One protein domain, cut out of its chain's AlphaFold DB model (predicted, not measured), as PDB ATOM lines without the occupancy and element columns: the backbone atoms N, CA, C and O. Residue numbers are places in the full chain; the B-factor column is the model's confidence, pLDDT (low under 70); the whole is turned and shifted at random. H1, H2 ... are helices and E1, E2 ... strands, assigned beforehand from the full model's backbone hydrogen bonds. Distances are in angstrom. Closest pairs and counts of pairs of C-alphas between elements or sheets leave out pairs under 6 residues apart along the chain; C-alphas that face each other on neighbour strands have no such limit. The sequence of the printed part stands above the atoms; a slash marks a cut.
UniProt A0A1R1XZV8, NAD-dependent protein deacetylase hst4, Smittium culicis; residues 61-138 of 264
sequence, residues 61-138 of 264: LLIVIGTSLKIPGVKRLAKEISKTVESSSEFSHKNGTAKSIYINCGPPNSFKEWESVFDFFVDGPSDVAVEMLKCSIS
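AT A GLANCE: This is residues 61 to 138 of the 264 residues of the protein "NAD-dependent protein deacetylase hst4" of Smittium culicis (UniProt A0A1R1XZV8). A small sheet of three parallel strands, E1 E2 E3, has the long helix H1 packed on E1 and E2, and the short helix H2 standing up from it near the strands' last residues. Residues 131 to 138 stick out. The 78 printed residues, under half in named elements, run E1 H1 E2 E3 H2: mixed class, compact, radius of gyration of the C-alphas 13.0 A, spans 33 by 30 by 21 A.

IN THESE COORDINATES: E1, residues 62 to 65, begins at C-alpha 62 (187.190, 227.435, 206.039). E2 is residues 100 to 104, 13.6 A; E3 is 120 to 123. H1, residues 72 to 88, is 24.4 A long. H2, 126 to 131, ends at C-alpha 131 (201.184, 233.646, 217.325).

HOW THE PARTS SIT: N 103 and O 64 are 2.8 A apart, N 122 and O 102 2.8 A, within hydrogen-bond range. E1, H1, E2 form a strand-helix-strand unit, parallel neighbour strands with a helix between, its crossover right-handed. H1 is on the sheet; its closest C-alphas to E1 are Ser 82 and Leu 62, 6.3 A. H2 is on it too, closest to E2 at Ser 126 and Asn 104, C-alphas 6.1 A apart. H1 and H2 are apart. In both, every O i to N i+4 pair is within hydrogen-bond range.

THE WHOLE: The farthest C-alphas, Lys 112 and Ser 138, are 38.3 A apart. The printed part has no cut. Links H1 to E2 and E2 to E3 are long. Residues 90 to 98 have pLDDT under 70.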
ATOM      1  N   LEU A  61     183.311 227.054 208.979       89.38
ATOM      2  CA  LEU A  61     184.534 227.833 208.800       89.38
ATOM      3  C   LEU A  61     185.506 227.119 207.841       89.38
ATOM      4  O   LEU A  61     185.764 225.921 207.960       89.38
ATOM      5  N   LEU A  62     186.084 227.868 206.898       93.19
ATOM      6  CA  LEU A  62     187.190 227.435 206.039       93.19
ATOM      7  C   LEU A  62     188.457 228.224 206.381       93.19
ATOM      8  O   LEU A  62     188.495 229.442 206.232       93.19
ATOM      9  N   ILE A  63     189.527 227.520 206.741       93.75
ATOM     10  CA  ILE A  63     190.864 228.093 206.925       93.75
ATOM     11  C   ILE A  63     191.829 227.418 205.944       93.75
ATOM     12  O   ILE A  63     191.896 226.192 205.866       93.75
ATOM     13  N   VAL A  64     192.583 228.220 205.189       94.94
ATOM     14  CA  VAL A  64     193.601 227.762 204.231       94.94
ATOM     15  C   VAL A  64     194.938 228.403 204.588       94.94
ATOM     16  O   VAL A  64     195.095 229.611 204.450       94.94
ATOM     17  N   ILE A  65     195.898 227.593 205.040       95.44
ATOM     18  CA  ILE A  65     197.202 228.049 205.553       95.44
ATOM     19  C   ILE A  65     198.343 227.510 204.681       95.44
ATOM     20  O   ILE A  65     198.313 226.353 204.260       95.44
ATOM     21  N   GLY A  66     199.365 228.334 204.432       93.44
ATOM     22  CA  GLY A  66     200.673 227.901 203.918       93.44
ATOM     23  C   GLY A  66     200.661 227.289 202.513       93.44
ATOM     24  O   GLY A  66     201.548 226.507 202.169       93.44
ATOM     25  N   THR A  67     199.650 227.594 201.694       92.94
ATOM     26  CA  THR A  67     199.512 227.035 200.345       92.94
ATOM     27  C   THR A  67     199.139 228.090 199.313       92.94
ATOM     28  O   THR A  67     198.122 228.766 199.408       92.94
ATOM     29  N   SER A  68     199.924 228.153 198.236       90.81
ATOM     30  CA  SER A  68     199.673 229.037 197.083       90.81
ATOM     31  C   SER A  68     198.571 228.530 196.132       90.81
ATOM     32  O   SER A  68     198.416 229.057 195.029       90.81
ATOM     33  N   LEU A  69     197.823 227.485 196.528       92.31
ATOM     34  CA  LEU A  69     196.675 226.913 195.805       92.31
ATOM     35  C   LEU A  69     196.957 226.593 194.322       92.31
ATOM     36  O   LEU A  69     196.093 226.729 193.459       92.31
ATOM     37  N   LYS A  70     198.176 226.146 193.994       89.88
ATOM     38  CA  LYS A  70     198.584 225.838 192.606       89.88
ATOM     39  C   LYS A  70     198.013 224.516 192.076       89.88
ATOM     40  O   LYS A  70     197.800 224.386 190.874       89.88
ATOM     41  N   ILE A  71     197.757 223.541 192.952       89.50
ATOM     42  CA  ILE A  71     197.337 222.180 192.575       89.50
ATOM     43  C   ILE A  71     195.824 222.154 192.262       89.50
ATOM     44  O   ILE A  71     195.034 222.487 193.148       89.50
ATOM     45  N   PRO A  72     195.379 221.708 191.065       88.69
ATOM     46  CA  PRO A  72     193.965 221.758 190.666       88.69
ATOM     47  C   PRO A  72     192.988 221.022 191.596       88.69
ATOM     48  O   PRO A  72     191.880 221.506 191.817       88.69
ATOM     49  N   GLY A  73     193.392 219.885 192.178       89.38
ATOM     50  CA  GLY A  73     192.568 219.158 193.154       89.38
ATOM     51  C   GLY A  73     192.310 219.974 194.425       89.38
ATOM     52  O   GLY A  73     191.168 220.093 194.859       89.38
ATOM     53  N   VAL A  74     193.351 220.623 194.958       91.75
ATOM     54  CA  VAL A  74     193.248 221.502 196.135       91.75
ATOM     55  C   VAL A  74     192.436 222.760 195.805       91.75
ATOM     56  O   VAL A  74     191.570 223.140 196.590       91.75
ATOM     57  N   LYS A  75     192.627 223.356 194.611       92.88
ATOM     58  CA  LYS A  75     191.783 224.467 194.128       92.88
ATOM     59  C   LYS A  75     190.297 224.100 194.141       92.88
ATOM     60  O   LYS A  75     189.465 224.902 194.558       92.88
ATOM     61  N   ARG A  76     189.962 222.904 193.648       92.81
ATOM     62  CA  ARG A  76     188.580 222.422 193.585       92.81
ATOM     63  C   ARG A  76     188.003 222.216 194.987       92.81
ATOM     64  O   ARG A  76     186.948 222.774 195.273       92.81
ATOM     65  N   LEU A  77     188.718 221.493 195.849       94.31
ATOM     66  CA  LEU A  77     188.272 221.181 197.208       94.31
ATOM     67  C   LEU A  77     188.007 222.451 198.033       94.31
ATOM     68  O   LEU A  77     186.932 222.586 198.611       94.31
ATOM     69  N   ALA A  78     188.926 223.424 198.016       94.75
ATOM     70  CA  ALA A  78     188.755 224.689 198.736       94.75
ATOM     71  C   ALA A  78     187.481 225.447 198.309       94.75
ATOM     72  O   ALA A  78     186.777 226.001 199.151       94.75
ATOM     73  N   LYS A  79     187.135 225.423 197.014       93.56
ATOM     74  CA  LYS A  79     185.907 226.046 196.489       93.56
ATOM     75  C   LYS A  79     184.630 225.259 196.788       93.56
ATOM     76  O   LYS A  79     183.569 225.866 196.908       93.56
ATOM     77  N   GLU A  80     184.700 223.935 196.871       94.25
ATOM     78  CA  GLU A  80     183.556 223.094 197.254       94.25
ATOM     79  C   GLU A  80     183.248 223.237 198.755       94.25
ATOM     80  O   GLU A  80     182.078 223.350 199.131       94.25
ATOM     81  N   ILE A  81     184.282 223.351 199.599       93.69
ATOM     82  CA  ILE A  81     184.135 223.653 201.031       93.69
ATOM     83  C   ILE A  81     183.632 225.086 201.237       93.69
ATOM     84  O   ILE A  81     182.627 225.260 201.914       93.69
ATOM     85  N   SER A  82     184.250 226.096 200.611       92.62
ATOM     86  CA  SER A  82     183.853 227.516 200.725       92.62
ATOM     87  C   SER A  82     182.353 227.737 200.478       92.62
ATOM     88  O   SER A  82     181.677 228.321 201.317       92.62
ATOM     89  N   LYS A  83     181.790 227.173 199.401       90.94
ATOM     90  CA  LYS A  83     180.345 227.262 199.102       90.94
ATOM     91  C   LYS A  83     179.460 226.568 200.135       90.94
ATOM     92  O   LYS A  83     178.326 226.979 200.374       90.94
ATOM     93  N   THR A  84     179.957 225.476 200.708       91.62
ATOM     94  CA  THR A  84     179.249 224.711 201.737       91.62
ATOM     95  C   THR A  84     179.227 225.492 203.049       91.62
ATOM     96  O   THR A  84     178.171 225.594 203.662       91.62
ATOM     97  N   VAL A  85     180.357 226.110 203.397       90.38
ATOM     98  CA  VAL A  85     180.554 227.044 204.514       90.38
ATOM     99  C   VAL A  85     179.687 228.298 204.374       90.38
ATOM    100  O   VAL A  85     178.994 228.679 205.315       90.38
ATOM    101  N   GLU A  86     179.635 228.903 203.186       85.75
ATOM    102  CA  GLU A  86     178.745 230.026 202.863       85.75
ATOM    103  C   GLU A  86     177.267 229.667 203.113       85.75
ATOM    104  O   GLU A  86     176.520 230.472 203.676       85.75
ATOM    105  N   SER A  87     176.877 228.437 202.745       85.38
ATOM    106  CA  SER A  87     175.505 227.907 202.808       85.38
ATOM    107  C   SER A  87     175.096 227.305 204.161       85.38
ATOM    108  O   SER A  87     173.907 227.059 204.374       85.38
ATOM    109  N   SER A  88     176.046 226.989 205.045       80.50
ATOM    110  CA  SER A  88     175.799 226.352 206.348       80.50
ATOM    111  C   SER A  88     175.631 227.365 207.478       80.50
ATOM    112  O   SER A  88     174.816 227.162 208.373       80.50
ATOM    113  N   SER A  89     176.399 228.453 207.427       70.00
ATOM    114  CA  SER A  89     176.543 229.409 208.523       70.00
ATOM    115  C   SER A  89     175.441 230.477 208.492       70.00
ATOM    116  O   SER A  89     175.488 231.447 207.726       70.00
ATOM    117  N   GLU A  90     174.447 230.304 209.370       61.47
ATOM    118  CA  GLU A  90     173.247 231.151 209.495       61.47
ATOM    119  C   GLU A  90     173.570 232.644 209.719       61.47
ATOM    120  O   GLU A  90     172.831 233.531 209.280       61.47
ATOM    121  N   PHE A  91     174.730 232.934 210.318       54.59
ATOM    122  CA  PHE A  91     175.307 234.272 210.437       54.59
ATOM    123  C   PHE A  91     175.808 234.801 209.081       54.59
ATOM    124  O   PHE A  91     176.999 234.862 208.780       54.59
ATOM    125  N   SER A  92     174.871 235.226 208.233       48.72
ATOM    126  CA  SER A  92     175.148 235.956 206.990       48.72
ATOM    127  C   SER A  92     175.720 237.356 207.288       48.72
ATOM    128  O   SER A  92     174.957 238.295 207.511       48.72
ATOM    129  N   HIS A  93     177.058 237.463 207.333       51.31
ATOM    130  CA  HIS A  93     177.944 238.654 207.356       51.31
ATOM    131  C   HIS A  93     177.674 239.803 208.362       51.31
ATOM    132  O   HIS A  93     178.459 240.746 208.431       51.31
ATOM    133  N   LYS A  94     176.600 239.765 209.157       47.44
ATOM    134  CA  LYS A  94     176.109 240.915 209.946       47.44
ATOM    135  C   LYS A  94     177.013 241.369 211.099       47.44
ATOM    136  O   LYS A  94     176.917 242.529 211.487       47.44
ATOM    137  N   ASN A  95     177.879 240.492 211.611       48.53
ATOM    138  CA  ASN A  95     178.671 240.735 212.825       48.53
ATOM    139  C   ASN A  95     180.195 240.756 212.572       48.53
ATOM    140  O   ASN A  95     180.967 240.759 213.521       48.53
ATOM    141  N   GLY A  96     180.647 240.759 211.312       52.69
ATOM    142  CA  GLY A  96     182.080 240.770 210.973       52.69
ATOM    143  C   GLY A  96     182.806 239.423 211.111       52.69
ATOM    144  O   GLY A  96     183.992 239.349 210.801       52.69
ATOM    145  N   THR A  97     182.108 238.357 211.513       62.03
ATOM    146  CA  THR A  97     182.636 236.988 211.559       62.03
ATOM    147  C   THR A  97     183.077 236.503 210.177       62.03
ATOM    148  O   THR A  97     182.299 236.505 209.221       62.03
ATOM    149  N   ALA A  98     184.333 236.063 210.088       62.62
ATOM    150  CA  ALA A  98     184.899 235.438 208.901       62.62
ATOM    151  C   ALA A  98     184.348 234.016 208.719       62.62
ATOM    152  O   ALA A  98     184.377 233.220 209.656       62.62
ATOM    153  N   LYS A  99     183.907 233.682 207.505       82.00
ATOM    154  CA  LYS A  99     183.543 232.320 207.096       82.00
ATOM    155  C   LYS A  99     184.702 231.641 206.370       82.00
ATOM    156  O   LYS A  99     184.887 230.434 206.494       82.00
ATOM    157  N   SER A 100     185.508 232.396 205.624       90.88
ATOM    158  CA  SER A 100     186.637 231.852 204.864       90.88
ATOM    159  C   SER A 100     187.897 232.725 204.939       90.88
ATOM    160  O   SER A 100     187.908 233.888 204.540       90.88
ATOM    161  N   ILE A 101     188.996 232.137 205.427       92.69
ATOM    162  CA  ILE A 101     190.274 232.816 205.693       92.69
ATOM    163  C   ILE A 101     191.407 232.142 204.907       92.69
ATOM    164  O   ILE A 101     191.567 230.919 204.949       92.69
ATOM    165  N   TYR A 102     192.230 232.947 204.236       94.62
ATOM    166  CA  TYR A 102     193.479 232.533 203.592       94.62
ATOM    167  C   TYR A 102     194.681 233.162 204.310       94.62
ATOM    168  O   TYR A 102     194.704 234.374 204.508       94.62
ATOM    169  N   ILE A 103     195.684 232.356 204.675       94.56
ATOM    170  CA  ILE A 103     196.900 232.774 205.392       94.56
ATOM    171  C   ILE A 103     198.131 232.236 204.653       94.56
ATOM    172  O   ILE A 103     198.338 231.021 204.590       94.56
ATOM    173  N   ASN A 104     198.953 233.112 204.076       94.88
ATOM    174  CA  ASN A 104     200.162 232.718 203.346       94.88
ATOM    175  C   ASN A 104     201.079 233.928 203.094       94.88
ATOM    176  O   ASN A 104     200.590 235.045 202.956       94.88
ATOM    177  N   CYS A 105     202.383 233.701 202.905       92.25
ATOM    178  CA  CYS A 105     203.292 234.721 202.371       92.25
ATOM    179  C   CYS A 105     202.944 235.029 200.903       92.25
ATOM    180  O   CYS A 105     203.258 234.245 200.001       92.25
ATOM    181  N   GLY A 106     202.302 236.168 200.664       85.81
ATOM    182  CA  GLY A 106     201.850 236.636 199.362       85.81
ATOM    183  C   GLY A 106     200.497 236.063 198.898       85.81
ATOM    184  O   GLY A 106     200.081 234.959 199.294       85.81
ATOM    185  N   PRO A 107     199.800 236.800 198.008       82.44
ATOM    186  CA  PRO A 107     198.479 236.439 197.501       82.44
ATOM    187  C   PRO A 107     198.505 235.153 196.657       82.44
ATOM    188  O   PRO A 107     199.522 234.827 196.035       82.44
ATOM    189  N   PRO A 108     197.377 234.425 196.550       86.00
ATOM    190  CA  PRO A 108     197.297 233.260 195.678       86.00
ATOM    191  C   PRO A 108     197.502 233.672 194.213       86.00
ATOM    192  O   PRO A 108     196.976 234.691 193.761       86.00
ATOM    193  N   ASN A 109     198.190 232.820 193.441       78.62
ATOM    194  CA  ASN A 109     198.592 233.014 192.030       78.62
ATOM    195  C   ASN A 109     197.483 233.446 191.044       78.62
ATOM    196  O   ASN A 109     197.757 233.703 189.874       78.62
ATOM    197  N   SER A 110     196.224 233.442 191.466       82.06
ATOM    198  CA  SER A 110     195.056 233.753 190.648       82.06
ATOM    199  C   SER A 110     194.089 234.660 191.418       82.06
ATOM    200  O   SER A 110     192.905 234.387 191.394       82.06
ATOM    201  N   PHE A 111     194.557 235.689 192.140       81.62
ATOM    202  CA  PHE A 111     193.780 236.480 193.125       81.62
ATOM    203  C   PHE A 111     192.283 236.716 192.803       81.62
ATOM    204  O   PHE A 111     191.430 236.377 193.617       81.62
ATOM    205  N   LYS A 112     191.944 237.169 191.584       84.38
ATOM    206  CA  LYS A 112     190.552 237.390 191.109       84.38
ATOM    207  C   LYS A 112     189.642 236.144 191.115       84.38
ATOM    208  O   LYS A 112     188.432 236.252 190.979       84.38
ATOM    209  N   GLU A 113     190.226 234.953 191.196       87.88
ATOM    210  CA  GLU A 113     189.553 233.654 191.330       87.88
ATOM    211  C   GLU A 113     189.157 233.347 192.793       87.88
ATOM    212  O   GLU A 113     188.333 232.463 193.030       87.88
ATOM    213  N   TRP A 114     189.767 234.053 193.750       90.50
ATOM    214  CA  TRP A 114     189.715 233.795 195.195       90.50
ATOM    215  C   TRP A 114     189.097 234.945 195.999       90.50
ATOM    216  O   TRP A 114     188.609 234.715 197.099       90.50
ATOM    217  N   GLU A 115     189.060 236.152 195.432       87.12
ATOM    218  CA  GLU A 115     188.369 237.344 195.955       87.12
ATOM    219  C   GLU A 115     186.865 237.113 196.227       87.12
ATOM    220  O   GLU A 115     186.275 237.791 197.055       87.12
ATOM    221  N   SER A 116     186.251 236.120 195.571       86.94
ATOM    222  CA  SER A 116     184.871 235.663 195.806       86.94
ATOM    223  C   SER A 116     184.775 234.330 196.569       86.94
ATOM    224  O   SER A 116     183.766 233.634 196.474       86.94
ATOM    225  N   VAL A 117     185.846 233.931 197.264       90.12
ATOM    226  CA  VAL A 117     185.976 232.633 197.958       90.12
ATOM    227  C   VAL A 117     186.452 232.802 199.404       90.12
ATOM    228  O   VAL A 117     186.013 232.038 200.268       90.12
ATOM    229  N   PHE A 118     187.321 233.786 199.671       91.56
ATOM    230  CA  PHE A 118     187.813 234.153 201.004       91.56
ATOM    231  C   PHE A 118     187.323 235.546 201.413       91.56
ATOM    232  O   PHE A 118     187.530 236.502 200.670       91.56
ATOM    233  N   ASP A 119     186.740 235.662 202.609       88.44
ATOM    234  CA  ASP A 119     186.417 236.949 203.239       88.44
ATOM    235  C   ASP A 119     187.694 237.725 203.614       88.44
ATOM    236  O   ASP A 119     187.751 238.949 203.492       88.44
ATOM    237  N   PHE A 120     188.726 237.008 204.080       89.38
ATOM    238  CA  PHE A 120     189.967 237.591 204.595       89.38
ATOM    239  C   PHE A 120     191.222 236.950 203.996       89.38
ATOM    240  O   PHE A 120     191.347 235.728 203.900       89.38
ATOM    241  N   PHE A 121     192.193 237.809 203.680       91.19
ATOM    242  CA  PHE A 121     193.546 237.445 203.268       91.19
ATOM    243  C   PHE A 121     194.537 237.986 204.302       91.19
ATOM    244  O   PHE A 121     194.676 239.200 204.454       91.19
ATOM    245  N   VAL A 122     195.223 237.087 205.003       91.25
ATOM    246  CA  VAL A 122     196.326 237.397 205.916       91.25
ATOM    247  C   VAL A 122     197.628 237.154 205.158       91.25
ATOM    248  O   VAL A 122     197.992 236.009 204.883       91.25
ATOM    249  N   ASP A 123     198.302 238.239 204.780       91.12
ATOM    250  CA  ASP A 123     199.609 238.181 204.125       91.12
ATOM    251  C   ASP A 123     200.719 238.106 205.183       91.12
ATOM    252  O   ASP A 123     200.870 239.018 206.000       91.12
ATOM    253  N   GLY A 124     201.467 237.004 205.188       90.44
ATOM    254  CA  GLY A 124     202.603 236.799 206.083       90.44
ATOM    255  C   GLY A 124     202.869 235.331 206.439       90.44
ATOM    256  O   GLY A 124     202.151 234.434 205.985       90.44
ATOM    257  N   PRO A 125     203.907 235.064 207.256       92.56
ATOM    258  CA  PRO A 125     204.235 233.719 207.713       92.56
ATOM    259  C   PRO A 125     203.116 233.121 208.568       92.56
ATOM    260  O   PRO A 125     202.623 233.766 209.497       92.56
ATOM    261  N   SER A 126     202.763 231.866 208.287       92.88
ATOM    262  CA  SER A 126     201.728 231.111 209.002       92.88
ATOM    263  C   SER A 126     201.929 231.123 210.519       92.88
ATOM    264  O   SER A 126     200.974 231.326 211.263       92.88
ATOM    265  N   ASP A 127     203.169 230.943 210.972       91.94
ATOM    266  CA  ASP A 127     203.510 230.830 212.393       91.94
ATOM    267  C   ASP A 127     203.282 232.154 213.134       91.94
ATOM    268  O   ASP A 127     202.680 232.170 214.204       91.94
ATOM    269  N   VAL A 128     203.657 233.279 212.510       91.31
ATOM    270  CA  VAL A 128     203.408 234.633 213.035       91.31
ATOM    271  C   VAL A 128     201.908 234.927 213.071       91.31
ATOM    272  O   VAL A 128     201.407 235.457 214.059       91.31
ATOM    273  N   ALA A 129     201.164 234.543 212.029       87.81
ATOM    274  CA  ALA A 129     199.713 234.713 211.998       87.81
ATOM    275  C   ALA A 129     198.999 233.918 213.111       87.81
ATOM    276  O   ALA A 129     198.012 234.404 213.658       87.81
ATOM    277  N   VAL A 130     199.512 232.736 213.479       88.31
ATOM    278  CA  VAL A 130     199.012 231.937 214.613       88.31
ATOM    279  C   VAL A 130     199.440 232.538 215.959       88.31
ATOM    280  O   VAL A 130     198.607 232.659 216.855       88.31
ATOM    281  N   GLU A 131     200.692 232.979 216.108       88.56
ATOM    282  CA  GLU A 131     201.184 233.646 217.325       88.56
ATOM    283  C   GLU A 131     200.380 234.922 217.640       88.56
ATOM    284  O   GLU A 131     200.004 235.169 218.791       88.56
ATOM    285  N   MET A 132     200.026 235.699 216.611       85.44
ATOM    286  CA  MET A 132     199.221 236.918 216.743       85.44
ATOM    287  C   MET A 132     197.806 236.687 217.295       85.44
ATOM    288  O   MET A 132     197.236 237.629 217.850       85.44
ATOM    289  N   LEU A 133     197.260 235.462 217.220       83.25
ATOM    290  CA  LEU A 133     195.975 235.112 217.842       83.25
ATOM    291  C   LEU A 133     196.040 235.166 219.376       83.25
ATOM    292  O   LEU A 133     195.030 235.425 220.023       83.25
ATOM    293  N   LYS A 134     197.221 234.919 219.969       83.44
ATOM    294  CA  LYS A 134     197.465 234.880 221.428       83.44
ATOM    295  C   LYS A 134     196.575 233.889 222.202       83.44
ATOM    296  O   LYS A 134     196.482 233.963 223.426       83.44
ATOM    297  N   CYS A 135     195.941 232.942 221.508       73.94
ATOM    298  CA  CYS A 135     195.074 231.926 222.100       73.94
ATOM    299  C   CYS A 135     195.888 230.788 222.730       73.94
ATOM    300  O   CYS A 135     196.568 230.037 222.032       73.94
ATOM    301  N   SER A 136     195.756 230.591 224.041       71.56
ATOM    302  CA  SER A 136     196.235 229.384 224.721       71.56
ATOM    303  C   SER A 136     195.204 228.257 224.601       71.56
ATOM    304  O   SER A 136     194.207 228.250 225.325       71.56
ATOM    305  N   ILE A 137     195.438 227.291 223.711       71.31
ATOM    306  CA  ILE A 137     194.624 226.068 223.637       71.31
ATOM    307  C   ILE A 137     194.987 225.176 224.829       71.31
ATOM    308  O   ILE A 137     196.121 224.707 224.927       71.31
ATOM    309  N   SER A 138     194.030 224.909 225.723       70.94
ATOM    310  CA  SER A 138     194.213 223.865 226.734       70.94
ATOM    311  C   SER A 138     194.037 222.495 226.082       70.94
ATOM    312  O   SER A 138     192.955 222.174 225.585       70.94
TER     313      SER A 138